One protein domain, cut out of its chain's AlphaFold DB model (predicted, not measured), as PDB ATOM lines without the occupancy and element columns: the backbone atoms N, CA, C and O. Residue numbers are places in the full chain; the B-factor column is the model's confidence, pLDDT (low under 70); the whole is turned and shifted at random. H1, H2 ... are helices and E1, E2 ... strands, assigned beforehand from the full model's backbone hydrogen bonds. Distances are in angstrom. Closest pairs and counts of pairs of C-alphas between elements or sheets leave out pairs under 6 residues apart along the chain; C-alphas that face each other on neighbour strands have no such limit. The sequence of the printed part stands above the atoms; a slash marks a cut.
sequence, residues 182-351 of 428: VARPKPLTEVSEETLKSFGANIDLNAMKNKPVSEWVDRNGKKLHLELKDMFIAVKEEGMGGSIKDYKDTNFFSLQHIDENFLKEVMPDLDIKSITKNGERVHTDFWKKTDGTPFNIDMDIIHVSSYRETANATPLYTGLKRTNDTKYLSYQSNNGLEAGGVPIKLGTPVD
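AT A GLANCE: This is residues 182 to 351 of the 428 residues of an uncharacterized protein of Candidatus Gastranaerophilales bacterium HUM_4 (UniProt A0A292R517). With little regular structure, long loops surround a small antiparallel sheet, ordered E2, E1, E3, with H3 at its border and H1 and H2 off toward one end. The printed part has 170 residues, with H1, H2, E1, E2, H3, E3, E4 in chain order, mixed in class, holding only 34 residues. It is compact, radius of gyration of the C-alphas 16.2 A, spanning 49 by 41 by 33 A.

HOW THE PARTS SIT: Start at E1, residues 231 to 236: it forms a hairpin with E2, residues 250 to 254 (N 235 to O 251, 2.9 A), and is antiparallel to E3, residues 302 to 304 (N 232 to O 303, 2.8 A). H3, residues 260 to 266, only grazes the sheet. H1, residues 193 to 198, and H2, residues 205 to 208, are close but not clearly touching; C-alphas 193 and 205, the closest, are 6.7 A apart. In H1 and H3 every O i to N i+4 pair is within hydrogen-bond range.

IN THESE COORDINATES: Find C-alpha 231 at (245.550, 248.703, 186.309); E1 runs 16.7 A. E4, residues 313 to 315, ends at (252.026, 247.236, 199.937).

THE WHOLE: The printed part has no cut. Confidence is under 70 at residues 238 to 248, 324 to 326 and 336 to 340.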
ATOM      1  N   VAL A 182     254.506 246.770 195.512       84.62
ATOM      2  CA  VAL A 182     254.508 247.224 194.125       84.62
ATOM      3  C   VAL A 182     255.026 248.651 194.077       84.62
ATOM      4  O   VAL A 182     254.978 249.375 195.075       84.62
ATOM      5  N   ALA A 183     255.540 249.070 192.923       86.31
ATOM      6  CA  ALA A 183     255.875 250.471 192.724       86.31
ATOM      7  C   ALA A 183     254.615 251.315 192.948       86.31
ATOM      8  O   ALA A 183     253.523 250.920 192.535       86.31
ATOM      9  N   ARG A 184     254.740 252.462 193.613       87.56
ATOM     10  CA  ARG A 184     253.600 253.346 193.867       87.56
ATOM     11  C   ARG A 184     252.905 253.676 192.537       87.56
ATOM     12  O   ARG A 184     253.569 254.270 191.682       87.56
ATOM     13  N   PRO A 185     251.622 253.309 192.360       91.25
ATOM     14  CA  PRO A 185     250.916 253.588 191.120       91.25
ATOM     15  C   PRO A 185     250.813 255.089 190.853       91.25
ATOM     16  O   PRO A 185     250.702 255.884 191.789       91.25
ATOM     17  N   LYS A 186     250.862 255.464 189.576       91.06
ATOM     18  CA  LYS A 186     250.689 256.843 189.105       91.06
ATOM     19  C   LYS A 186     249.546 256.932 188.095       91.06
ATOM     20  O   LYS A 186     249.339 255.948 187.379       91.06
ATOM     21  N   PRO A 187     248.841 258.073 188.011       91.31
ATOM     22  CA  PRO A 187     247.863 258.312 186.953       91.31
ATOM     23  C   PRO A 187     248.500 258.125 185.574       91.31
ATOM     24  O   PRO A 187     249.666 258.473 185.383       91.31
ATOM     25  N   LEU A 188     247.734 257.631 184.598       89.81
ATOM     26  CA  LEU A 188     248.221 257.433 183.225       89.81
ATOM     27  C   LEU A 188     248.784 258.717 182.586       89.81
ATOM     28  O   LEU A 188     249.711 258.648 181.782       89.81
ATOM     29  N   THR A 189     248.283 259.884 182.993       88.50
ATOM     30  CA  THR A 189     248.742 261.212 182.550       88.50
ATOM     31  C   THR A 189     250.135 261.605 183.049       88.50
ATOM     32  O   THR A 189     250.758 262.496 182.474       88.50
ATOM     33  N   GLU A 190     250.651 260.947 184.090       89.00
ATOM     34  CA  GLU A 190     251.950 261.248 184.708       89.00
ATOM     35  C   GLU A 190     253.049 260.236 184.350       89.00
ATOM     36  O   GLU A 190     254.163 260.298 184.881       89.00
ATOM     37  N   VAL A 191     252.737 259.273 183.484       90.56
ATOM     38  CA  VAL A 191     253.617 258.157 183.127       90.56
ATOM     39  C   VAL A 191     254.300 258.432 181.789       90.56
ATOM     40  O   VAL A 191     253.701 258.995 180.875       90.56
ATOM     41  N   SER A 192     255.567 258.037 181.655       90.50
ATOM     42  CA  SER A 192     256.319 258.238 180.413       90.50
ATOM     43  C   SER A 192     255.821 257.354 179.259       90.50
ATOM     44  O   SER A 192     255.323 256.244 179.471       90.50
ATOM     45  N   GLU A 193     256.042 257.800 178.014       90.25
ATOM     46  CA  GLU A 193     255.759 257.004 176.804       90.25
ATOM     47  C   GLU A 193     256.445 255.633 176.834       90.25
ATOM     48  O   GLU A 193     255.859 254.632 176.426       90.25
ATOM     49  N   GLU A 194     257.680 255.559 177.340       89.38
ATOM     50  CA  GLU A 194     258.441 254.309 177.426       89.38
ATOM     51  C   GLU A 194     257.774 253.292 178.354       89.38
ATOM     52  O   GLU A 194     257.739 252.095 178.052       89.38
ATOM     53  N   THR A 195     257.232 253.762 179.477       88.88
ATOM     54  CA  THR A 195     256.512 252.913 180.420       88.88
ATOM     55  C   THR A 195     255.160 252.487 179.850       88.88
ATOM     56  O   THR A 195     254.854 251.297 179.885       88.88
ATOM     57  N   LEU A 196     254.385 253.394 179.245       88.81
ATOM     58  CA  LEU A 196     253.125 253.033 178.577       88.81
ATOM     59  C   LEU A 196     253.353 252.002 177.465       88.81
ATOM     60  O   LEU A 196     252.647 250.996 177.387       88.81
ATOM     61  N   LYS A 197     254.420 252.169 176.678       89.12
ATOM     62  CA  LYS A 197     254.822 251.201 175.654       89.12
ATOM     63  C   LYS A 197     255.145 249.831 176.250       89.12
ATOM     64  O   LYS A 197     254.829 248.819 175.628       89.12
ATOM     65  N   SER A 198     255.740 249.778 177.445       87.25
ATOM     66  CA  SER A 198     256.002 248.510 178.146       87.25
ATOM     67  C   SER A 198     254.731 247.796 178.615       87.25
ATOM     68  O   SER A 198     254.742 246.574 178.719       87.25
ATOM     69  N   PHE A 199     253.631 248.532 178.795       85.44
ATOM     70  CA  PHE A 199     252.290 247.995 179.048       85.44
ATOM     71  C   PHE A 199     251.492 247.717 177.760       85.44
ATOM     72  O   PHE A 199     250.286 247.502 177.810       85.44
ATOM     73  N   GLY A 200     252.142 247.747 176.591       84.06
ATOM     74  CA  GLY A 200     251.495 247.499 175.299       84.06
ATOM     75  C   GLY A 200     250.812 248.722 174.677       84.06
ATOM     76  O   GLY A 200     250.206 248.603 173.614       84.06
ATOM     77  N   ALA A 201     250.945 249.904 175.280       85.94
ATOM     78  CA  ALA A 201     250.337 251.146 174.814       85.94
ATOM     79  C   ALA A 201     251.372 252.080 174.160       85.94
ATOM     80  O   ALA A 201     252.003 252.909 174.813       85.94
ATOM     81  N   ASN A 202     251.557 251.961 172.843       89.94
ATOM     82  CA  ASN A 202     252.460 252.832 172.083       89.94
ATOM     83  C   ASN A 202     251.762 254.147 171.696       89.94
ATOM     84  O   ASN A 202     251.238 254.265 170.588       89.94
ATOM     85  N   ILE A 203     251.733 255.113 172.615       87.69
ATOM     86  CA  ILE A 203     251.025 256.396 172.471       87.69
ATOM     87  C   ILE A 203     251.997 257.514 172.071       87.69
ATOM     88  O   ILE A 203     253.191 257.451 172.354       87.69
ATOM     89  N   ASP A 204     251.475 258.542 171.404       87.94
ATOM     90  CA  ASP A 204     252.126 259.844 171.267       87.94
ATOM     91  C   ASP A 204     251.527 260.818 172.293       87.94
ATOM     92  O   ASP A 204     250.427 261.341 172.096       87.94
ATOM     93  N   LEU A 205     252.208 261.031 173.422       86.38
ATOM     94  CA  LEU A 205     251.672 261.859 174.507       86.38
ATOM     95  C   LEU A 205     251.562 263.330 174.102       86.38
ATOM     96  O   LEU A 205     250.697 264.041 174.612       86.38
ATOM     97  N   ASN A 206     252.381 263.796 173.154       86.50
ATOM     98  CA  ASN A 206     252.275 265.166 172.653       86.50
ATOM     99  C   ASN A 206     250.973 265.371 171.873       86.50
ATOM    100  O   ASN A 206     250.315 266.395 172.053       86.50
ATOM    101  N   ALA A 207     250.569 264.388 171.063       86.44
ATOM    102  CA  ALA A 207     249.297 264.421 170.344       86.44
ATOM    103  C   ALA A 207     248.072 264.338 171.280       86.44
ATOM    104  O   ALA A 207     246.996 264.827 170.932       86.44
ATOM    105  N   MET A 208     248.237 263.747 172.470       86.25
ATOM    106  CA  MET A 208     247.156 263.497 173.434       86.25
ATOM    107  C   MET A 208     247.110 264.483 174.611       86.25
ATOM    108  O   MET A 208     246.197 264.408 175.429       86.25
ATOM    109  N   LYS A 209     248.042 265.442 174.687       81.94
ATOM    110  CA  LYS A 209     248.314 266.303 175.857       81.94
ATOM    111  C   LYS A 209     247.104 267.032 176.469       81.94
ATOM    112  O   LYS A 209     247.144 267.367 177.647       81.94
ATOM    113  N   ASN A 210     246.050 267.278 175.690       85.12
ATOM    114  CA  ASN A 210     244.844 267.995 176.127       85.12
ATOM    115  C   ASN A 210     243.564 267.151 176.029       85.12
ATOM    116  O   ASN A 210     242.468 267.701 176.107       85.12
ATOM    117  N   LYS A 211     243.690 265.843 175.796       86.69
ATOM    118  CA  LYS A 211     242.555 264.926 175.702       86.69
ATOM    119  C   LYS A 211     242.441 264.103 176.983       86.69
ATOM    120  O   LYS A 211     243.486 263.722 177.522       86.69
ATOM    121  N   PRO A 212     241.218 263.795 177.445       87.81
ATOM    122  CA  PRO A 212     241.032 262.838 178.531       87.81
ATOM    123  C   PRO A 212     241.614 261.477 178.131       87.81
ATOM    124  O   PRO A 212     241.637 261.130 176.945       87.81
ATOM    125  N   VAL A 213     242.087 260.693 179.101       86.31
ATOM    126  CA  VAL A 213     242.724 259.392 178.839       86.31
ATOM    127  C   VAL A 213     241.750 258.418 178.176       86.31
ATOM    128  O   VAL A 213     242.153 257.581 177.370       86.31
ATOM    129  N   SER A 214     240.451 258.573 178.427       84.06
ATOM    130  CA  SER A 214     239.385 257.827 177.744       84.06
ATOM    131  C   SER A 214     239.368 257.998 176.211       84.06
ATOM    132  O   SER A 214     238.884 257.114 175.501       84.06
ATOM    133  N   GLU A 215     239.933 259.091 175.684       86.50
ATOM    134  CA  GLU A 215     240.074 259.365 174.246       86.50
ATOM    135  C   GLU A 215     241.443 258.972 173.672       86.50
ATOM    136  O   GLU A 215     241.671 259.096 172.463       86.50
ATOM    137  N   TRP A 216     242.377 258.522 174.509       89.50
ATOM    138  CA  TRP A 216     243.716 258.183 174.048       89.50
ATOM    139  C   TRP A 216     243.693 256.930 173.173       89.50
ATOM    140  O   TRP A 216     243.102 255.895 173.496       89.50
ATOM    141  N   VAL A 217     244.407 257.028 172.057       89.31
ATOM    142  CA  VAL A 217     244.651 255.928 171.130       89.31
ATOM    143  C   VAL A 217     246.148 255.742 170.928       89.31
ATOM    144  O   VAL A 217     246.938 256.679 171.064       89.31
ATOM    145  N   ASP A 218     246.549 254.518 170.612       89.12
ATOM    146  CA  ASP A 218     247.905 254.223 170.184       89.12
ATOM    147  C   ASP A 218     248.206 254.885 168.825       89.12
ATOM    148  O   ASP A 218     247.334 255.435 168.144       89.12
ATOM    149  N   ARG A 219     249.465 254.812 168.393       88.69
ATOM    150  CA  ARG A 219     249.906 255.350 167.096       88.69
ATOM    151  C   ARG A 219     249.205 254.714 165.882       88.69
ATOM    152  O   ARG A 219     249.309 255.265 164.791       88.69
ATOM    153  N   ASN A 220     248.492 253.599 166.051       87.75
ATOM    154  CA  ASN A 220     247.700 252.935 165.012       87.75
ATOM    155  C   ASN A 220     246.199 253.285 165.092       87.75
ATOM    156  O   ASN A 220     245.407 252.746 164.321       87.75
ATOM    157  N   GLY A 221     245.787 254.154 166.021       84.75
ATOM    158  CA  GLY A 221     244.389 254.523 166.241       84.75
ATOM    159  C   GLY A 221     243.589 253.523 167.086       84.75
ATOM    160  O   GLY A 221     242.370 253.658 167.196       84.75
ATOM    161  N   LYS A 222     244.236 252.526 167.701       87.19
ATOM    162  CA  LYS A 222     243.590 251.565 168.601       87.19
ATOM    163  C   LYS A 222     243.467 252.158 170.004       87.19
ATOM    164  O   LYS A 222     244.413 252.746 170.518       87.19
ATOM    165  N   LYS A 223     242.320 251.961 170.656       85.75
ATOM    166  CA  LYS A 223     242.142 252.330 172.069       85.75
ATOM    167  C   LYS A 223     243.148 251.613 172.971       85.75
ATOM    168  O   LYS A 223     243.563 250.487 172.691       85.75
ATOM    169  N   LEU A 224     243.480 252.275 174.074       84.81
ATOM    170  CA  LEU A 224     244.243 251.704 175.178       84.81
ATOM    171  C   LEU A 224     243.630 250.383 175.651       84.81
ATOM    172  O   LEU A 224     242.441 250.315 175.943       84.81
ATOM    173  N   HIS A 225     244.461 249.349 175.744       86.50
ATOM    174  CA  HIS A 225     244.090 248.054 176.302       86.50
ATOM    175  C   HIS A 225     245.228 247.609 177.222       86.50
ATOM    176  O   HIS A 225     246.296 247.235 176.741       86.50
ATOM    177  N   LEU A 226     245.017 247.752 178.532       88.69
ATOM    178  CA  LEU A 226     246.003 247.478 179.578       88.69
ATOM    179  C   LEU A 226     245.619 246.199 180.315       88.69
ATOM    180  O   LEU A 226     244.443 245.919 180.507       88.69
ATOM    181  N   GLU A 227     246.593 245.429 180.783       89.38
ATOM    182  CA  GLU A 227     246.283 244.239 181.571       89.38
ATOM    183  C   GLU A 227     245.738 244.616 182.956       89.38
ATOM    184  O   GLU A 227     246.239 245.529 183.614       89.38
ATOM    185  N   LEU A 228     244.761 243.850 183.458       90.38
ATOM    186  CA  LEU A 228     244.139 244.089 184.769       90.38
ATOM    187  C   LEU A 228     245.145 244.159 185.918       90.38
ATOM    188  O   LEU A 228     244.941 244.903 186.876       90.38
ATOM    189  N   LYS A 229     246.223 243.367 185.840       87.94
ATOM    190  CA  LYS A 229     247.269 243.364 186.866       87.94
ATOM    191  C   LYS A 229     247.976 244.712 186.959       87.94
ATOM    192  O   LYS A 229     248.343 245.116 188.056       87.94
ATOM    193  N   ASP A 230     248.096 245.423 185.844       88.06
ATOM    194  CA  ASP A 230     248.805 246.696 185.763       88.06
ATOM    195  C   ASP A 230     247.883 247.887 186.055       88.06
ATOM    196  O   ASP A 230     248.379 248.966 186.368       88.06
ATOM    197  N   MET A 231     246.561 247.689 186.008       92.06
ATOM    198  CA  MET A 231     245.550 248.703 186.309       92.06
ATOM    199  C   MET A 231     245.231 248.758 187.805       92.06
ATOM    200  O   MET A 231     244.904 247.749 188.430       92.06
ATOM    201  N   PHE A 232     245.260 249.962 188.371       94.06
ATOM    202  CA  PHE A 232     244.940 250.237 189.767       94.06
ATOM    203  C   PHE A 232     243.868 251.309 189.895       94.06
ATOM    204  O   PHE A 232     243.864 252.283 189.145       94.06
ATOM    205  N   ILE A 233     243.032 251.174 190.922       93.06
ATOM    206  CA  ILE A 233     242.171 252.254 191.402       93.06
ATOM    207  C   ILE A 233     242.745 252.834 192.690       93.06
ATOM    208  O   ILE A 233     243.272 252.104 193.534       93.06
ATOM    209  N   ALA A 234     242.653 254.152 192.822       90.94
ATOM    210  CA  ALA A 234     243.023 254.871 194.030       90.94
ATOM    211  C   ALA A 234     241.764 255.125 194.864       90.94
ATOM    212  O   ALA A 234     240.819 255.745 194.382       90.94
ATOM    213  N   VAL A 235     241.755 254.668 196.113       88.50
ATOM    214  CA  VAL A 235     240.659 254.925 197.056       88.50
ATOM    215  C   VAL A 235     241.205 255.745 198.207       88.50
ATOM    216  O   VAL A 235     242.221 255.392 198.814       88.50
ATOM    217  N   LYS A 236     240.535 256.861 198.492       85.38
ATOM    218  CA  LYS A 236     240.881 257.735 199.605       85.38
ATOM    219  C   LYS A 236     240.059 257.356 200.833       85.38
ATOM    220  O   LYS A 236     238.840 257.462 200.811       85.38
ATOM    221  N   GLU A 237     240.737 256.961 201.900       77.56
ATOM    222  CA  GLU A 237     240.148 256.622 203.191       77.56
ATOM    223  C   GLU A 237     240.953 257.271 204.317       77.56
ATOM    224  O   GLU A 237     242.136 256.972 204.519       77.56
ATOM    225  N   GLU A 238     240.307 258.167 205.061       68.62
ATOM    226  CA  GLU A 238     240.938 258.886 206.168       68.62
ATOM    227  C   GLU A 238     241.491 257.923 207.227       68.62
ATOM    228  O   GLU A 238     240.798 257.024 207.703       68.62
ATOM    229  N   GLY A 239     242.761 258.106 207.604       64.00
ATOM    230  CA  GLY A 239     243.416 257.299 208.638       64.00
ATOM    231  C   GLY A 239     243.942 255.945 208.155       64.00
ATOM    232  O   GLY A 239     244.510 255.196 208.952       64.00
ATOM    233  N   MET A 240     243.798 255.639 206.864       64.75
ATOM    234  CA  MET A 240     244.083 254.324 206.287       64.75
ATOM    235  C   MET A 240     245.197 254.320 205.229       64.75
ATOM    236  O   MET A 240     245.563 253.249 204.750       64.75
ATOM    237  N   GLY A 241     245.759 255.477 204.860       58.16
ATOM    238  CA  GLY A 241     246.795 255.583 203.819       58.16
ATOM    239  C   GLY A 241     248.244 255.540 204.320       58.16
ATOM    240  O   GLY A 241     248.544 255.793 205.488       58.16
ATOM    241  N   GLY A 242     249.178 255.265 203.404       52.25
ATOM    242  CA  GLY A 242     250.625 255.335 203.650       52.25
ATOM    243  C   GLY A 242     251.205 256.762 203.564       52.25
ATOM    244  O   GLY A 242     250.841 257.550 202.698       52.25
ATOM    245  N   SER A 243     252.146 257.097 204.455       44.19
ATOM    246  CA  SER A 243     252.938 258.354 204.507       44.19
ATOM    247  C   SER A 243     253.829 258.551 203.245       44.19
ATOM    248  O   SER A 243     254.301 257.559 202.696       44.19
ATOM    249  N   ILE A 244     254.179 259.725 202.673       49.47
ATOM    250  CA  ILE A 244     254.045 261.161 202.986       49.47
ATOM    251  C   ILE A 244     254.022 262.000 201.679       49.47
ATOM    252  O   ILE A 244     254.527 261.560 200.642       49.47
ATOM    253  N   LYS A 245     253.529 263.243 201.818       50.25
ATOM    254  CA  LYS A 245     253.534 264.433 200.934       50.25
ATOM    255  C   LYS A 245     252.412 264.628 199.899       50.25
ATOM    256  O   LYS A 245     251.806 265.687 199.981       50.25
ATOM    257  N   ASP A 246     252.043 263.650 199.067       54.62
ATOM    258  CA  ASP A 246     251.085 263.929 197.962       54.62
ATOM    259  C   ASP A 246     249.830 263.024 197.921       54.62
ATOM    260  O   ASP A 246     248.830 263.388 197.316       54.62
ATOM    261  N   TYR A 247     249.832 261.885 198.628       62.12
ATOM    262  CA  TYR A 247     248.742 260.885 198.615       62.12
ATOM    263  C   TYR A 247     248.405 260.376 200.019       62.12
ATOM    264  O   TYR A 247     248.236 259.178 200.260       62.12
ATOM    265  N   LYS A 248     248.363 261.299 200.986       67.25
ATOM    266  CA  LYS A 248     247.930 260.973 202.347       67.25
ATOM    267  C   LYS A 248     246.536 260.342 202.275       67.25
ATOM    268  O   LYS A 248     245.700 260.796 201.493       67.25
ATOM    269  N   ASP A 249     246.312 259.298 203.066       73.94
ATOM    270  CA  ASP A 249     245.009 258.630 203.145       73.94
ATOM    271  C   ASP A 249     244.579 257.947 201.832       73.94
ATOM    272  O   ASP A 249     243.412 257.636 201.660       73.94
ATOM    273  N   THR A 250     245.499 257.697 200.889       84.06
ATOM    274  CA  THR A 250     245.187 257.013 199.622       84.06
ATOM    275  C   THR A 250     245.786 255.612 199.588       84.06
ATOM    276  O   THR A 250     246.981 255.437 199.840       84.06
ATOM    277  N   ASN A 251     244.966 254.626 199.231       87.81
ATOM    278  CA  ASN A 251     245.375 253.249 198.979       87.81
ATOM    279  C   ASN A 251     245.122 252.876 197.521       87.81
ATOM    280  O   ASN A 251     244.175 253.359 196.902       87.81
ATOM    281  N   PHE A 252     245.968 252.002 196.981       89.94
ATOM    282  CA  PHE A 252     245.877 251.557 195.597       89.94
ATOM    283  C   PHE A 252     245.556 250.069 195.535       89.94
ATOM    284  O   PHE A 252     246.218 249.263 196.193       89.94
ATOM    285  N   PHE A 253     244.581 249.713 194.704       92.19
ATOM    286  CA  PHE A 253     244.089 248.347 194.562       92.19
ATOM    287  C   PHE A 253     244.166 247.925 193.100       92.19
ATOM    288  O   PHE A 253     243.613 248.602 192.234       92.19
ATOM    289  N   SER A 254     244.873 246.828 192.825       92.69
ATOM    290  CA  SER A 254     244.978 246.278 191.469       92.69
ATOM    291  C   SER A 254     243.636 245.687 191.049       92.69
ATOM    292  O   SER A 254     243.049 244.911 191.803       92.69
ATOM    293  N   LEU A 255     243.176 245.982 189.833       93.06
ATOM    294  CA  LEU A 255     241.933 245.421 189.303       93.06
ATOM    295  C   LEU A 255     241.996 243.900 189.142       93.06
ATOM    296  O   LEU A 255     240.952 243.258 189.150       93.06
ATOM    297  N   GLN A 256     243.186 243.304 189.049       91.88
ATOM    298  CA  GLN A 256     243.344 241.849 189.063       91.88
ATOM    299  C   GLN A 256     242.989 241.230 190.422       91.88
ATOM    300  O   GLN A 256     242.408 240.150 190.470       91.88
ATOM    301  N   HIS A 257     243.360 241.905 191.514       91.94
ATOM    302  CA  HIS A 257     243.406 241.317 192.860       91.94
ATOM    303  C   HIS A 257     242.414 241.919 193.846       91.94
ATOM    304  O   HIS A 257     242.276 241.406 194.954       91.94
ATOM    305  N   ILE A 258     241.756 243.017 193.477       92.94
ATOM    306  CA  ILE A 258     240.771 243.665 194.334       92.94
ATOM    307  C   ILE A 258     239.604 242.714 194.624       92.94
ATOM    308  O   ILE A 258     239.041 242.100 193.713       92.94
ATOM    309  N   ASP A 259     239.260 242.606 195.901       93.00
ATOM    310  CA  ASP A 259     238.156 241.819 196.424       93.00
ATOM    311  C   ASP A 259     236.839 242.234 195.780       93.00
ATOM    312  O   ASP A 259     236.599 243.407 195.505       93.00
ATOM    313  N   GLU A 260     235.986 241.251 195.523       93.19
ATOM    314  CA  GLU A 260     234.741 241.458 194.793       93.19
ATOM    315  C   GLU A 260     233.743 242.316 195.574       93.19
ATOM    316  O   GLU A 260     233.080 243.176 194.991       93.19
ATOM    317  N   ASN A 261     233.657 242.128 196.895       91.69
ATOM    318  CA  ASN A 261     232.750 242.912 197.726       91.69
ATOM    319  C   ASN A 261     233.254 244.346 197.841       91.69
ATOM    320  O   ASN A 261     232.482 245.281 197.643       91.69
ATOM    321  N   PHE A 262     234.556 244.521 198.068       92.12
ATOM    322  CA  PHE A 262     235.150 245.852 198.125       92.12
ATOM    323  C   PHE A 262     235.065 246.588 196.779       92.12
ATOM    324  O   PHE A 262     234.725 247.767 196.732       92.12
ATOM    325  N   LEU A 263     235.290 245.898 195.656       92.69
ATOM    326  CA  LEU A 263     235.115 246.487 194.329       92.69
ATOM    327  C   LEU A 263     233.669 246.953 194.111       92.69
ATOM    328  O   LEU A 263     233.464 248.019 193.538       92.69
ATOM    329  N   LYS A 264     232.675 246.203 194.605       92.38
ATOM    330  CA  LYS A 264     231.261 246.604 194.555       92.38
ATOM    331  C   LYS A 264     230.971 247.847 195.390       92.38
ATOM    332  O   LYS A 264     230.151 248.663 194.991       92.38
ATOM    333  N   GLU A 265     231.624 247.995 196.541       91.38
ATOM    334  CA  GLU A 265     231.504 249.203 197.368       91.38
ATOM    335  C   GLU A 265     232.049 250.435 196.632       91.38
ATOM    336  O   GLU A 265     231.429 251.496 196.662       91.38
ATOM    337  N   VAL A 266     233.178 250.286 195.933       90.50
ATOM    338  CA  VAL A 266     233.812 251.379 195.175       90.50
ATOM    339  C   VAL A 266     233.096 251.656 193.844       90.50
ATOM    340  O   VAL A 266     233.087 252.792 193.371       90.50
ATOM    341  N   MET A 267     232.485 250.637 193.234       92.38
ATOM    342  CA  MET A 267     231.782 250.706 191.948       92.38
ATOM    343  C   MET A 267     230.379 250.078 192.070       92.38
ATOM    344  O   MET A 267     230.167 248.956 191.606       92.38
ATOM    345  N   PRO A 268     229.397 250.778 192.669       92.12
ATOM    346  CA  PRO A 268     228.089 250.203 193.015       92.12
ATOM    347  C   PRO A 268     227.261 249.750 191.809       92.12
ATOM    348  O   PRO A 268     226.465 248.815 191.921       92.12
ATOM    349  N   ASP A 269     227.471 250.376 190.652       93.75
ATOM    350  CA  ASP A 269     226.757 250.049 189.418       93.75
ATOM    351  C   ASP A 269     227.318 248.805 188.711       93.75
ATOM    352  O   ASP A 269     226.695 248.315 187.769       93.75
ATOM    353  N   LEU A 270     228.479 248.288 189.135       94.62
ATOM    354  CA  LEU A 270     229.132 247.122 188.541       94.62
ATOM    355  C   LEU A 270     228.410 245.825 188.933       94.62
ATOM    356  O   LEU A 270     228.247 245.503 190.114       94.62
ATOM    357  N   ASP A 271     228.045 245.017 187.938       94.94
ATOM    358  CA  ASP A 271     227.643 243.635 188.173       94.94
ATOM    359  C   ASP A 271     228.886 242.778 188.428       94.94
ATOM    360  O   ASP A 271     229.561 242.328 187.502       94.94
ATOM    361  N   ILE A 272     229.168 242.513 189.702       94.00
ATOM    362  CA  ILE A 272     230.284 241.666 190.138       94.00
ATOM    363  C   ILE A 272     230.277 240.282 189.478       94.00
ATOM    364  O   ILE A 272     231.341 239.733 189.218       94.00
ATOM    365  N   LYS A 273     229.116 239.722 189.115       92.94
ATOM    366  CA  LYS A 273     229.073 238.412 188.442       92.94
ATOM    367  C   LYS A 273     229.648 238.456 187.027       92.94
ATOM    368  O   LYS A 273     230.014 237.416 186.491       92.94
ATOM    369  N   SER A 274     229.718 239.639 186.418       94.38
ATOM    370  CA  SER A 274     230.270 239.828 185.075       94.38
ATOM    371  C   SER A 274     231.799 239.874 185.041       94.38
ATOM    372  O   SER A 274     232.383 239.715 183.971       94.38
ATOM    373  N   ILE A 275     232.457 240.068 186.192       93.81
ATOM    374  CA  ILE A 275     233.912 240.268 186.247       93.81
ATOM    375  C   ILE A 275     234.688 238.953 186.212       93.81
ATOM    376  O   ILE A 275     235.899 238.975 186.006       93.81
ATOM    377  N   THR A 276     234.026 237.807 186.400       92.88
ATOM    378  CA  THR A 276     234.652 236.485 186.335       92.88
ATOM    379  C   THR A 276     233.978 235.582 185.307       92.88
ATOM    380  O   THR A 276     232.764 235.595 185.107       92.88
ATOM    381  N   LYS A 277     234.781 234.755 184.636       91.75
ATOM    382  CA  LYS A 277     234.325 233.695 183.735       91.75
ATOM    383  C   LYS A 277     235.152 232.450 184.014       91.75
ATOM    384  O   LYS A 277     236.373 232.511 184.013       91.75
ATOM    385  N   ASN A 278     234.491 231.321 184.266       88.25
ATOM    386  CA  ASN A 278     235.148 230.059 184.639       88.25
ATOM    387  C   ASN A 278     236.074 230.172 185.871       88.25
ATOM    388  O   ASN A 278     237.057 229.447 185.974       88.25
ATOM    389  N   GLY A 279     235.766 231.085 186.800       83.56
ATOM    390  CA  GLY A 279     236.577 231.322 188.000       83.56
ATOM    391  C   GLY A 279     237.801 232.220 187.785       83.56
ATOM    392  O   GLY A 279     238.519 232.487 188.744       83.56
ATOM    393  N   GLU A 280     238.029 232.720 186.569       87.94
ATOM    394  CA  GLU A 280     239.100 233.669 186.267       87.94
ATOM    395  C   GLU A 280     238.534 235.065 186.024       87.94
ATOM    396  O   GLU A 280     237.471 235.224 185.419       87.94
ATOM    397  N   ARG A 281     239.248 236.090 186.497       91.25
ATOM    398  CA  ARG A 281     238.849 237.480 186.277       91.25
ATOM    399  C   ARG A 281     239.046 237.854 184.808       91.25
ATOM    400  O   ARG A 281     240.132 237.683 184.263       91.25
ATOM    401  N   VAL A 282     237.991 238.359 184.175       93.25
ATOM    402  CA  VAL A 282     238.010 238.799 182.775       93.25
ATOM    403  C   VAL A 282     238.311 240.288 182.676       93.25
ATOM    404  O   VAL A 282     238.009 241.047 183.597       93.25
ATOM    405  N   HIS A 283     238.891 240.701 181.549       92.44
ATOM    406  CA  HIS A 283     239.216 242.100 181.263       92.44
ATOM    407  C   HIS A 283     237.985 243.024 181.381       92.44
ATOM    408  O   HIS A 283     236.855 242.584 181.142       92.44
ATOM    409  N   THR A 284     238.208 244.302 181.711       90.81
ATOM    410  CA  THR A 284     237.150 245.305 181.942       90.81
ATOM    411  C   THR A 284     236.214 245.487 180.748       90.81
ATOM    412  O   THR A 284     235.039 245.774 180.941       90.81
ATOM    413  N   ASP A 285     236.686 245.223 179.526       88.88
ATOM    414  CA  ASP A 285     235.878 245.259 178.292       88.88
ATOM    415  C   ASP A 285     234.652 244.324 178.324       88.88
ATOM    416  O   ASP A 285     233.709 244.505 177.553       88.88
ATOM    417  N   PHE A 286     234.665 243.300 179.181       92.25
ATOM    418  CA  PHE A 286     233.572 242.334 179.321       92.25
ATOM    419  C   PHE A 286     232.660 242.613 180.517       92.25
ATOM    420  O   PHE A 286     231.658 241.913 180.693       92.25
ATOM    421  N   TRP A 287     233.002 243.601 181.344       94.44
ATOM    422  CA  TRP A 287     232.245 243.923 182.543       94.44
ATOM    423  C   TRP A 287     230.910 244.564 182.173       94.44
ATOM    424  O   TRP A 287     230.757 245.225 181.141       94.44
ATOM    425  N   LYS A 288     229.917 244.357 183.032       96.19
ATOM    426  CA  LYS A 288     228.553 244.840 182.843       96.19
ATOM    427  C   LYS A 288     228.081 245.611 184.056       96.19
ATOM    428  O   LYS A 288     228.527 245.375 185.175       96.19
ATOM    429  N   LYS A 289     227.158 246.530 183.822       96.50
ATOM    430  CA  LYS A 289     226.371 247.153 184.874       96.50
ATOM    431  C   LYS A 289     225.320 246.181 185.401       96.50
ATOM    432  O   LYS A 289     225.000 245.183 184.754       96.50
ATOM    433  N   THR A 290     224.733 246.510 186.546       92.75
ATOM    434  CA  THR A 290     223.613 245.766 187.147       92.75
ATOM    435  C   THR A 290     222.383 245.653 186.238       92.75
ATOM    436  O   THR A 290     221.620 244.698 186.366       92.75
ATOM    437  N   ASP A 291     222.216 246.572 185.283       93.25
ATOM    438  CA  ASP A 291     221.165 246.544 184.255       93.25
ATOM    439  C   ASP A 291     221.517 245.693 183.012       93.25
ATOM    440  O   ASP A 291     220.699 245.543 182.104       93.25
ATOM    441  N   GLY A 292     222.723 245.117 182.960       91.31
ATOM    442  CA  GLY A 292     223.215 244.280 181.866       91.31
ATOM    443  C   GLY A 292     223.909 245.026 180.720       91.31
ATOM    444  O   GLY A 292     224.438 244.368 179.817       91.31
ATOM    445  N   THR A 293     223.954 246.362 180.741       95.44
ATOM    446  CA  THR A 293     224.688 247.166 179.748       95.44
ATOM    447  C   THR A 293     226.208 247.123 179.984       95.44
ATOM    448  O   THR A 293     226.641 246.782 181.087       95.44
ATOM    449  N   PRO A 294     227.058 247.433 178.982       94.25
ATOM    450  CA  PRO A 294     228.511 247.452 179.169       94.25
ATOM    451  C   PRO A 294     228.959 248.424 180.271       94.25
ATOM    452  O   PRO A 294     228.521 249.578 180.321       94.25
ATOM    453  N   PHE A 295     229.863 247.967 181.139       92.81
ATOM    454  CA  PHE A 295     230.499 248.801 182.153       92.81
ATOM    455  C   PHE A 295     231.790 249.398 181.589       92.81
ATOM    456  O   PHE A 295     232.814 248.727 181.500       92.81
ATOM    457  N   ASN A 296     231.746 250.673 181.212       86.81
ATOM    458  CA  ASN A 296     232.935 251.386 180.758       86.81
ATOM    459  C   ASN A 296     233.651 251.988 181.962       86.81
ATOM    460  O   ASN A 296     233.155 252.944 182.560       86.81
ATOM    461  N   ILE A 297     234.809 251.428 182.306       87.00
ATOM    462  CA  ILE A 297     235.668 252.017 183.327       87.00
ATOM    463  C   ILE A 297     236.241 253.337 182.808       87.00
ATOM    464  O   ILE A 297     236.712 253.417 181.672       87.00
ATOM    465  N   ASP A 298     236.181 254.376 183.633       86.56
ATOM    466  CA  ASP A 298     236.823 255.639 183.303       86.56
ATOM    467  C   ASP A 298     238.345 255.460 183.382       86.56
ATOM    468  O   ASP A 298     238.891 255.095 184.422       86.56
ATOM    469  N   MET A 299     239.045 255.673 182.269       86.88
ATOM    470  CA  MET A 299     240.498 255.518 182.221       86.88
ATOM    471  C   MET A 299     241.226 256.651 182.952       86.88
ATOM    472  O   MET A 299     242.377 256.464 183.339       86.88
ATOM    473  N   ASP A 300     240.568 257.790 183.194       86.31
ATOM    474  CA  ASP A 300     241.155 258.921 183.918       86.31
ATOM    475  C   ASP A 300     241.368 258.614 185.413       86.31
ATOM    476  O   ASP A 300     242.262 259.182 186.044       86.31
ATOM    477  N   ILE A 301     240.612 257.664 185.983       87.81
ATOM    478  CA  ILE A 301     240.801 257.204 187.371       87.81
ATOM    479  C   ILE A 301     241.822 256.061 187.496       87.81
ATOM    480  O   ILE A 301     242.205 255.683 188.610       87.81
ATOM    481  N   ILE A 302     242.277 255.499 186.371       92.06
ATOM    482  CA  ILE A 302     243.198 254.361 186.353       92.06
ATOM    483  C   ILE A 302     244.633 254.819 186.579       92.06
ATOM    484  O   ILE A 302     245.156 255.737 185.947       92.06
ATOM    485  N   HIS A 303     245.292 254.106 187.486       92.81
ATOM    486  CA  HIS A 303     246.702 254.254 187.793       92.81
ATOM    487  C   HIS A 303     247.473 253.018 187.329       92.81
ATOM    488  O   HIS A 303     246.923 251.918 187.299       92.81
ATOM    489  N   VAL A 304     248.760 253.173 187.021       91.81
ATOM    490  CA  VAL A 304     249.651 252.058 186.664       91.81
ATOM    491  C   VAL A 304     250.900 252.028 187.536       91.81
ATOM    492  O   VAL A 304     251.428 253.067 187.938       91.81
ATOM    493  N   SER A 305     251.373 250.821 187.854       88.94
ATOM    494  CA  SER A 305     252.518 250.586 188.743       88.94
ATOM    495  C   SER A 305     253.780 250.246 187.954       88.94
ATOM    496  O   SER A 305     253.869 249.183 187.349       88.94
ATOM    497  N   SER A 306     254.795 251.117 187.992       86.00
ATOM    498  CA  SER A 306     256.089 250.850 187.353       86.00
ATOM    499  C   SER A 306     257.264 251.373 188.172       86.00
ATOM    500  O   SER A 306     257.337 252.556 188.511       86.00
ATOM    501  N   TYR A 307     258.248 250.502 188.424       82.50
ATOM    502  CA  TYR A 307     259.509 250.872 189.079       82.50
ATOM    503  C   TYR A 307     260.404 251.778 188.211       82.50
ATOM    504  O   TYR A 307     261.403 252.298 188.706       82.50
ATOM    505  N   ARG A 308     260.059 251.992 186.930       84.75
ATOM    506  CA  ARG A 308     260.718 252.998 186.077       84.75
ATOM    507  C   ARG A 308     260.302 254.421 186.449       84.75
ATOM    508  O   ARG A 308     261.100 255.341 186.323       84.75
ATOM    509  N   GLU A 309     259.077 254.582 186.945       84.25
ATOM    510  CA  GLU A 309     258.463 255.888 187.212       84.25
ATOM    511  C   GLU A 309     258.655 256.369 188.648       84.25
ATOM    512  O   GLU A 309     258.523 257.560 188.952       84.25
ATOM    513  N   THR A 310     258.905 255.439 189.567       82.06
ATOM    514  CA  THR A 310     259.036 255.735 190.989       82.06
ATOM    515  C   THR A 310     259.872 254.679 191.707       82.06
ATOM    516  O   THR A 310     259.784 253.484 191.435       82.06
ATOM    517  N   ALA A 311     260.673 255.132 192.671       78.94
ATOM    518  CA  ALA A 311     261.384 254.256 193.602       78.94
ATOM    519  C   ALA A 311     260.567 253.956 194.872       78.94
ATOM    520  O   ALA A 311     260.970 253.117 195.677       78.94
ATOM    521  N   ASN A 312     259.440 254.651 195.073       82.06
ATOM    522  CA  ASN A 312     258.579 254.435 196.229       82.06
ATOM    523  C   ASN A 312     257.773 253.158 196.016       82.06
ATOM    524  O   ASN A 312     257.074 253.044 195.011       82.06
ATOM    525  N   ALA A 313     257.842 252.237 196.971       80.69
ATOM    526  CA  ALA A 313     257.026 251.035 196.986       80.69
ATOM    527  C   ALA A 313     255.845 251.207 197.952       80.69
ATOM    528  O   ALA A 313     255.944 251.928 198.947       80.69
ATOM    529  N   THR A 314     254.734 250.548 197.653       81.31
ATOM    530  CA  THR A 314     253.554 250.456 198.517       81.31
ATOM    531  C   THR A 314     253.165 248.988 198.672       81.31
ATOM    532  O   THR A 314     253.380 248.216 197.732       81.31
ATOM    533  N   PRO A 315     252.610 248.565 199.819       83.38
ATOM    534  CA  PRO A 315     252.026 247.236 199.937       83.38
ATOM    535  C   PRO A 315     250.932 247.020 198.888       83.38
ATOM    536  O   PRO A 315     250.188 247.946 198.560       83.38
ATOM    537  N   LEU A 316     250.846 245.797 198.366       85.81
ATOM    538  CA  LEU A 316     249.750 245.385 197.497       85.81
ATOM    539  C   LEU A 316     248.555 244.969 198.362       85.81
ATOM    540  O   LEU A 316     248.594 243.926 199.019       85.81
ATOM    541  N   TYR A 317     247.508 245.791 198.352       87.50
ATOM    542  CA  TYR A 317     246.254 245.527 199.050       87.50
ATOM    543  C   TYR A 317     245.189 244.987 198.096       87.50
ATOM    544  O   TYR A 317     245.158 245.334 196.914       87.50
ATOM    545  N   THR A 318     244.286 244.170 198.635       89.12
ATOM    546  CA  THR A 318     243.137 243.615 197.903       89.12
ATOM    547  C   THR A 318     241.811 244.244 198.306       89.12
ATOM    548  O   THR A 318     240.825 244.029 197.628       89.12
ATOM    549  N   GLY A 319     241.744 245.030 199.380       86.88
ATOM    550  CA  GLY A 319     240.469 245.570 199.871       86.88
ATOM    551  C   GLY A 319     239.829 244.728 200.977       86.88
ATOM    552  O   GLY A 319     238.976 245.219 201.708       86.88
ATOM    553  N   LEU A 320     240.304 243.499 201.199       88.56
ATOM    554  CA  LEU A 320     239.909 242.734 202.380       88.56
ATOM    555  C   LEU A 320     240.487 243.384 203.640       88.56
ATOM    556  O   LEU A 320     241.698 243.588 203.741       88.56
ATOM    557  N   LYS A 321     239.622 243.702 204.603       84.88
ATOM    558  CA  LYS A 321     240.009 244.270 205.899       84.88
ATOM    559  C   LYS A 321     240.401 243.162 206.872       84.88
ATOM    560  O   LYS A 321     239.927 242.030 206.774       84.88
ATOM    561  N   ARG A 322     241.287 243.483 207.813       79.25
ATOM    562  CA  ARG A 322     241.600 242.590 208.933       79.25
ATOM    563  C   ARG A 322     240.408 242.491 209.879       79.25
ATOM    564  O   ARG A 322     239.595 243.401 209.974       79.25
ATOM    565  N   THR A 323     240.307 241.376 210.594       77.44
ATOM    566  CA  THR A 323     239.187 241.139 211.513       77.44
ATOM    567  C   THR A 323     239.250 242.065 212.727       77.44
ATOM    568  O   THR A 323     238.213 242.521 213.197       77.44
ATOM    569  N   ASN A 324     240.457 242.370 213.216       68.44
ATOM    570  CA  ASN A 324     240.669 243.175 214.424       68.44
ATOM    571  C   ASN A 324     241.259 244.578 214.168       68.44
ATOM    572  O   ASN A 324     241.604 245.272 215.123       68.44
ATOM    573  N   ASP A 325     241.418 244.999 212.911       65.19
ATOM    574  CA  ASP A 325     242.006 246.293 212.532       65.19
ATOM    575  C   ASP A 325     241.241 246.858 211.328       65.19
ATOM    576  O   ASP A 325     240.767 246.104 210.481       65.19
ATOM    577  N   THR A 326     241.137 248.181 211.205       66.25
ATOM    578  CA  THR A 326     240.547 248.790 210.006       66.25
ATOM    579  C   THR A 326     241.431 248.596 208.780       66.25
ATOM    580  O   THR A 326     240.930 248.737 207.672       66.25
ATOM    581  N   LYS A 327     242.714 248.237 208.957       76.25
ATOM    582  CA  LYS A 327     243.706 248.058 207.883       76.25
ATOM    583  C   LYS A 327     243.395 246.917 206.917       76.25
ATOM    584  O   LYS A 327     242.919 245.849 207.300       76.25
ATOM    585  N   TYR A 328     243.808 247.113 205.668       84.81
ATOM    586  CA  TYR A 328     243.768 246.090 204.631       84.81
ATOM    587  C   TYR A 328     244.774 244.958 204.865       84.81
ATOM    588  O   TYR A 328     245.886 245.164 205.366       84.81
ATOM    589  N   LEU A 329     244.383 243.754 204.451       85.25
ATOM    590  CA  LEU A 329     245.229 242.573 204.408       85.25
ATOM    591  C   LEU A 329     246.372 242.765 203.409       85.25
ATOM    592  O   LEU A 329     246.178 243.165 202.262       85.25
ATOM    593  N   SER A 330     247.575 242.439 203.869       86.00
ATOM    594  CA  SER A 330     248.775 242.310 203.045       86.00
ATOM    595  C   SER A 330     249.050 240.838 202.756       86.00
ATOM    596  O   SER A 330     248.621 239.970 203.512       86.00
ATOM    597  N   TYR A 331     249.836 240.554 201.723       87.38
ATOM    598  CA  TYR A 331     250.130 239.189 201.280       87.38
ATOM    599  C   TYR A 331     251.634 238.942 201.281       87.38
ATOM    600  O   TYR A 331     252.396 239.859 200.994       87.38
ATOM    601  N   GLN A 332     252.078 237.732 201.610       86.12
ATOM    602  CA  GLN A 332     253.492 237.365 201.612       86.12
ATOM    603  C   GLN A 332     254.053 237.226 200.192       86.12
ATOM    604  O   GLN A 332     253.371 236.804 199.262       86.12
ATOM    605  N   SER A 333     255.345 237.500 200.052       81.38
ATOM    606  CA  SER A 333     256.130 237.393 198.814       81.38
ATOM    607  C   SER A 333     256.497 235.948 198.411       81.38
ATOM    608  O   SER A 333     257.573 235.697 197.871       81.38
ATOM    609  N   ASN A 334     255.652 234.967 198.736       77.00
ATOM    610  CA  ASN A 334     256.036 233.555 198.862       77.00
ATOM    611  C   ASN A 334     255.443 232.609 197.798       77.00
ATOM    612  O   ASN A 334     255.469 231.386 197.944       77.00
ATOM    613  N   ASN A 335     254.937 233.170 196.709       71.38
ATOM    614  CA  ASN A 335     254.332 232.447 195.592       71.38
ATOM    615  C   ASN A 335     255.200 232.425 194.321       71.38
ATOM    616  O   ASN A 335     254.715 232.041 193.261       71.38
ATOM    617  N   GLY A 336     256.476 232.813 194.428       60.75
ATOM    618  CA  GLY A 336     257.349 233.011 193.271       60.75
ATOM    619  C   GLY A 336     257.076 234.365 192.624       60.75
ATOM    620  O   GLY A 336     256.383 234.453 191.618       60.75
ATOM    621  N   LEU A 337     257.616 235.424 193.228       56.03
ATOM    622  CA  LEU A 337     257.518 236.788 192.710       56.03
ATOM    623  C   LEU A 337     258.062 236.877 191.279       56.03
ATOM    624  O   LEU A 337     259.247 236.628 191.042       56.03
ATOM    625  N   GLU A 338     257.218 237.320 190.351       53.88
ATOM    626  CA  GLU A 338     257.679 237.844 189.071       53.88
ATOM    627  C   GLU A 338     258.484 239.125 189.328       53.88
ATOM    628  O   GLU A 338     258.100 239.992 190.120       53.88
ATOM    629  N   ALA A 339     259.664 239.230 188.719       52.97
ATOM    630  CA  ALA A 339     260.560 240.347 188.976       52.97
ATOM    631  C   ALA A 339     259.956 241.665 188.460       52.97
ATOM    632  O   ALA A 339     259.813 241.860 187.258       52.97
ATOM    633  N   GLY A 340     259.694 242.609 189.371       58.09
ATOM    634  CA  GLY A 340     259.502 244.024 189.028       58.09
ATOM    635  C   GLY A 340     258.089 244.464 188.630       58.09
ATOM    636  O   GLY A 340     257.972 245.560 188.085       58.09
ATOM    637  N   GLY A 341     257.042 243.684 188.924       71.19
ATOM    638  CA  GLY A 341     255.649 244.029 188.606       71.19
ATOM    639  C   GLY A 341     254.622 243.485 189.605       71.19
ATOM    640  O   GLY A 341     254.976 242.986 190.674       71.19
ATOM    641  N   VAL A 342     253.339 243.609 189.259       80.38
ATOM    642  CA  VAL A 342     252.224 243.028 190.023       80.38
ATOM    643  C   VAL A 342     252.141 241.537 189.700       80.38
ATOM    644  O   VAL A 342     252.029 241.195 188.524       80.38
ATOM    645  N   PRO A 343     252.209 240.633 190.692       82.31
ATOM    646  CA  PRO A 343     252.240 239.204 190.407       82.31
ATOM    647  C   PRO A 343     250.875 238.719 189.906       82.31
ATOM    648  O   PRO A 343     249.846 239.231 190.335       82.31
ATOM    649  N   ILE A 344     250.839 237.701 189.044       80.88
ATOM    650  CA  ILE A 344     249.574 237.115 188.551       80.88
ATOM    651  C   ILE A 344     248.810 236.395 189.671       80.88
ATOM    652  O   ILE A 344     247.581 236.395 189.699       80.88
ATOM    653  N   LYS A 345     249.530 235.783 190.612       84.12
ATOM    654  CA  LYS A 345     248.962 235.128 191.797       84.12
ATOM    655  C   LYS A 345     249.336 235.922 193.041       84.12
ATOM    656  O   LYS A 345     250.365 236.594 193.056       84.12
ATOM    657  N   LEU A 346     248.538 235.817 194.098       87.44
ATOM    658  CA  LEU A 346     248.899 236.321 195.426       87.44
ATOM    659  C   LEU A 346     249.569 235.222 196.250       87.44
ATOM    660  O   LEU A 346     249.404 234.034 195.966       87.44
ATOM    661  N   GLY A 347     250.392 235.627 197.214       87.06
ATOM    662  CA  GLY A 347     250.937 234.714 198.209       87.06
ATOM    663  C   GLY A 347     249.970 234.526 199.365       87.06
ATOM    664  O   GLY A 347     248.760 234.702 199.232       87.06
ATOM    665  N   THR A 348     250.511 234.182 200.522       89.12
ATOM    666  CA  THR A 348     249.684 233.890 201.695       89.12
ATOM    667  C   THR A 348     249.253 235.178 202.399       89.12
ATOM    668  O   THR A 348     250.110 236.030 202.654       89.12
ATOM    669  N   PRO A 349     247.952 235.368 202.694       89.31
ATOM    670  CA  PRO A 349     247.479 236.542 203.418       89.31
ATOM    671  C   PRO A 349     248.105 236.583 204.814       89.31
ATOM    672  O   PRO A 349     248.207 235.567 205.494       89.31
ATOM    673  N   VAL A 350     248.536 237.769 205.236       87.38
ATOM    674  CA  VAL A 350     249.088 238.011 206.571       87.38
ATOM    675  C   VAL A 350     247.941 238.373 207.504       87.38
ATOM    676  O   VAL A 350     247.578 239.548 207.634       87.38
ATOM    677  N   ASP A 351     247.367 237.336 208.106       85.62
ATOM    678  CA  ASP A 351     246.245 237.428 209.034       85.62
ATOM    679  C   ASP A 351     246.656 237.855 210.459       85.62
ATOM    680  O   ASP A 351     247.836 238.013 210.794       85.62
TER     681      ASP A 351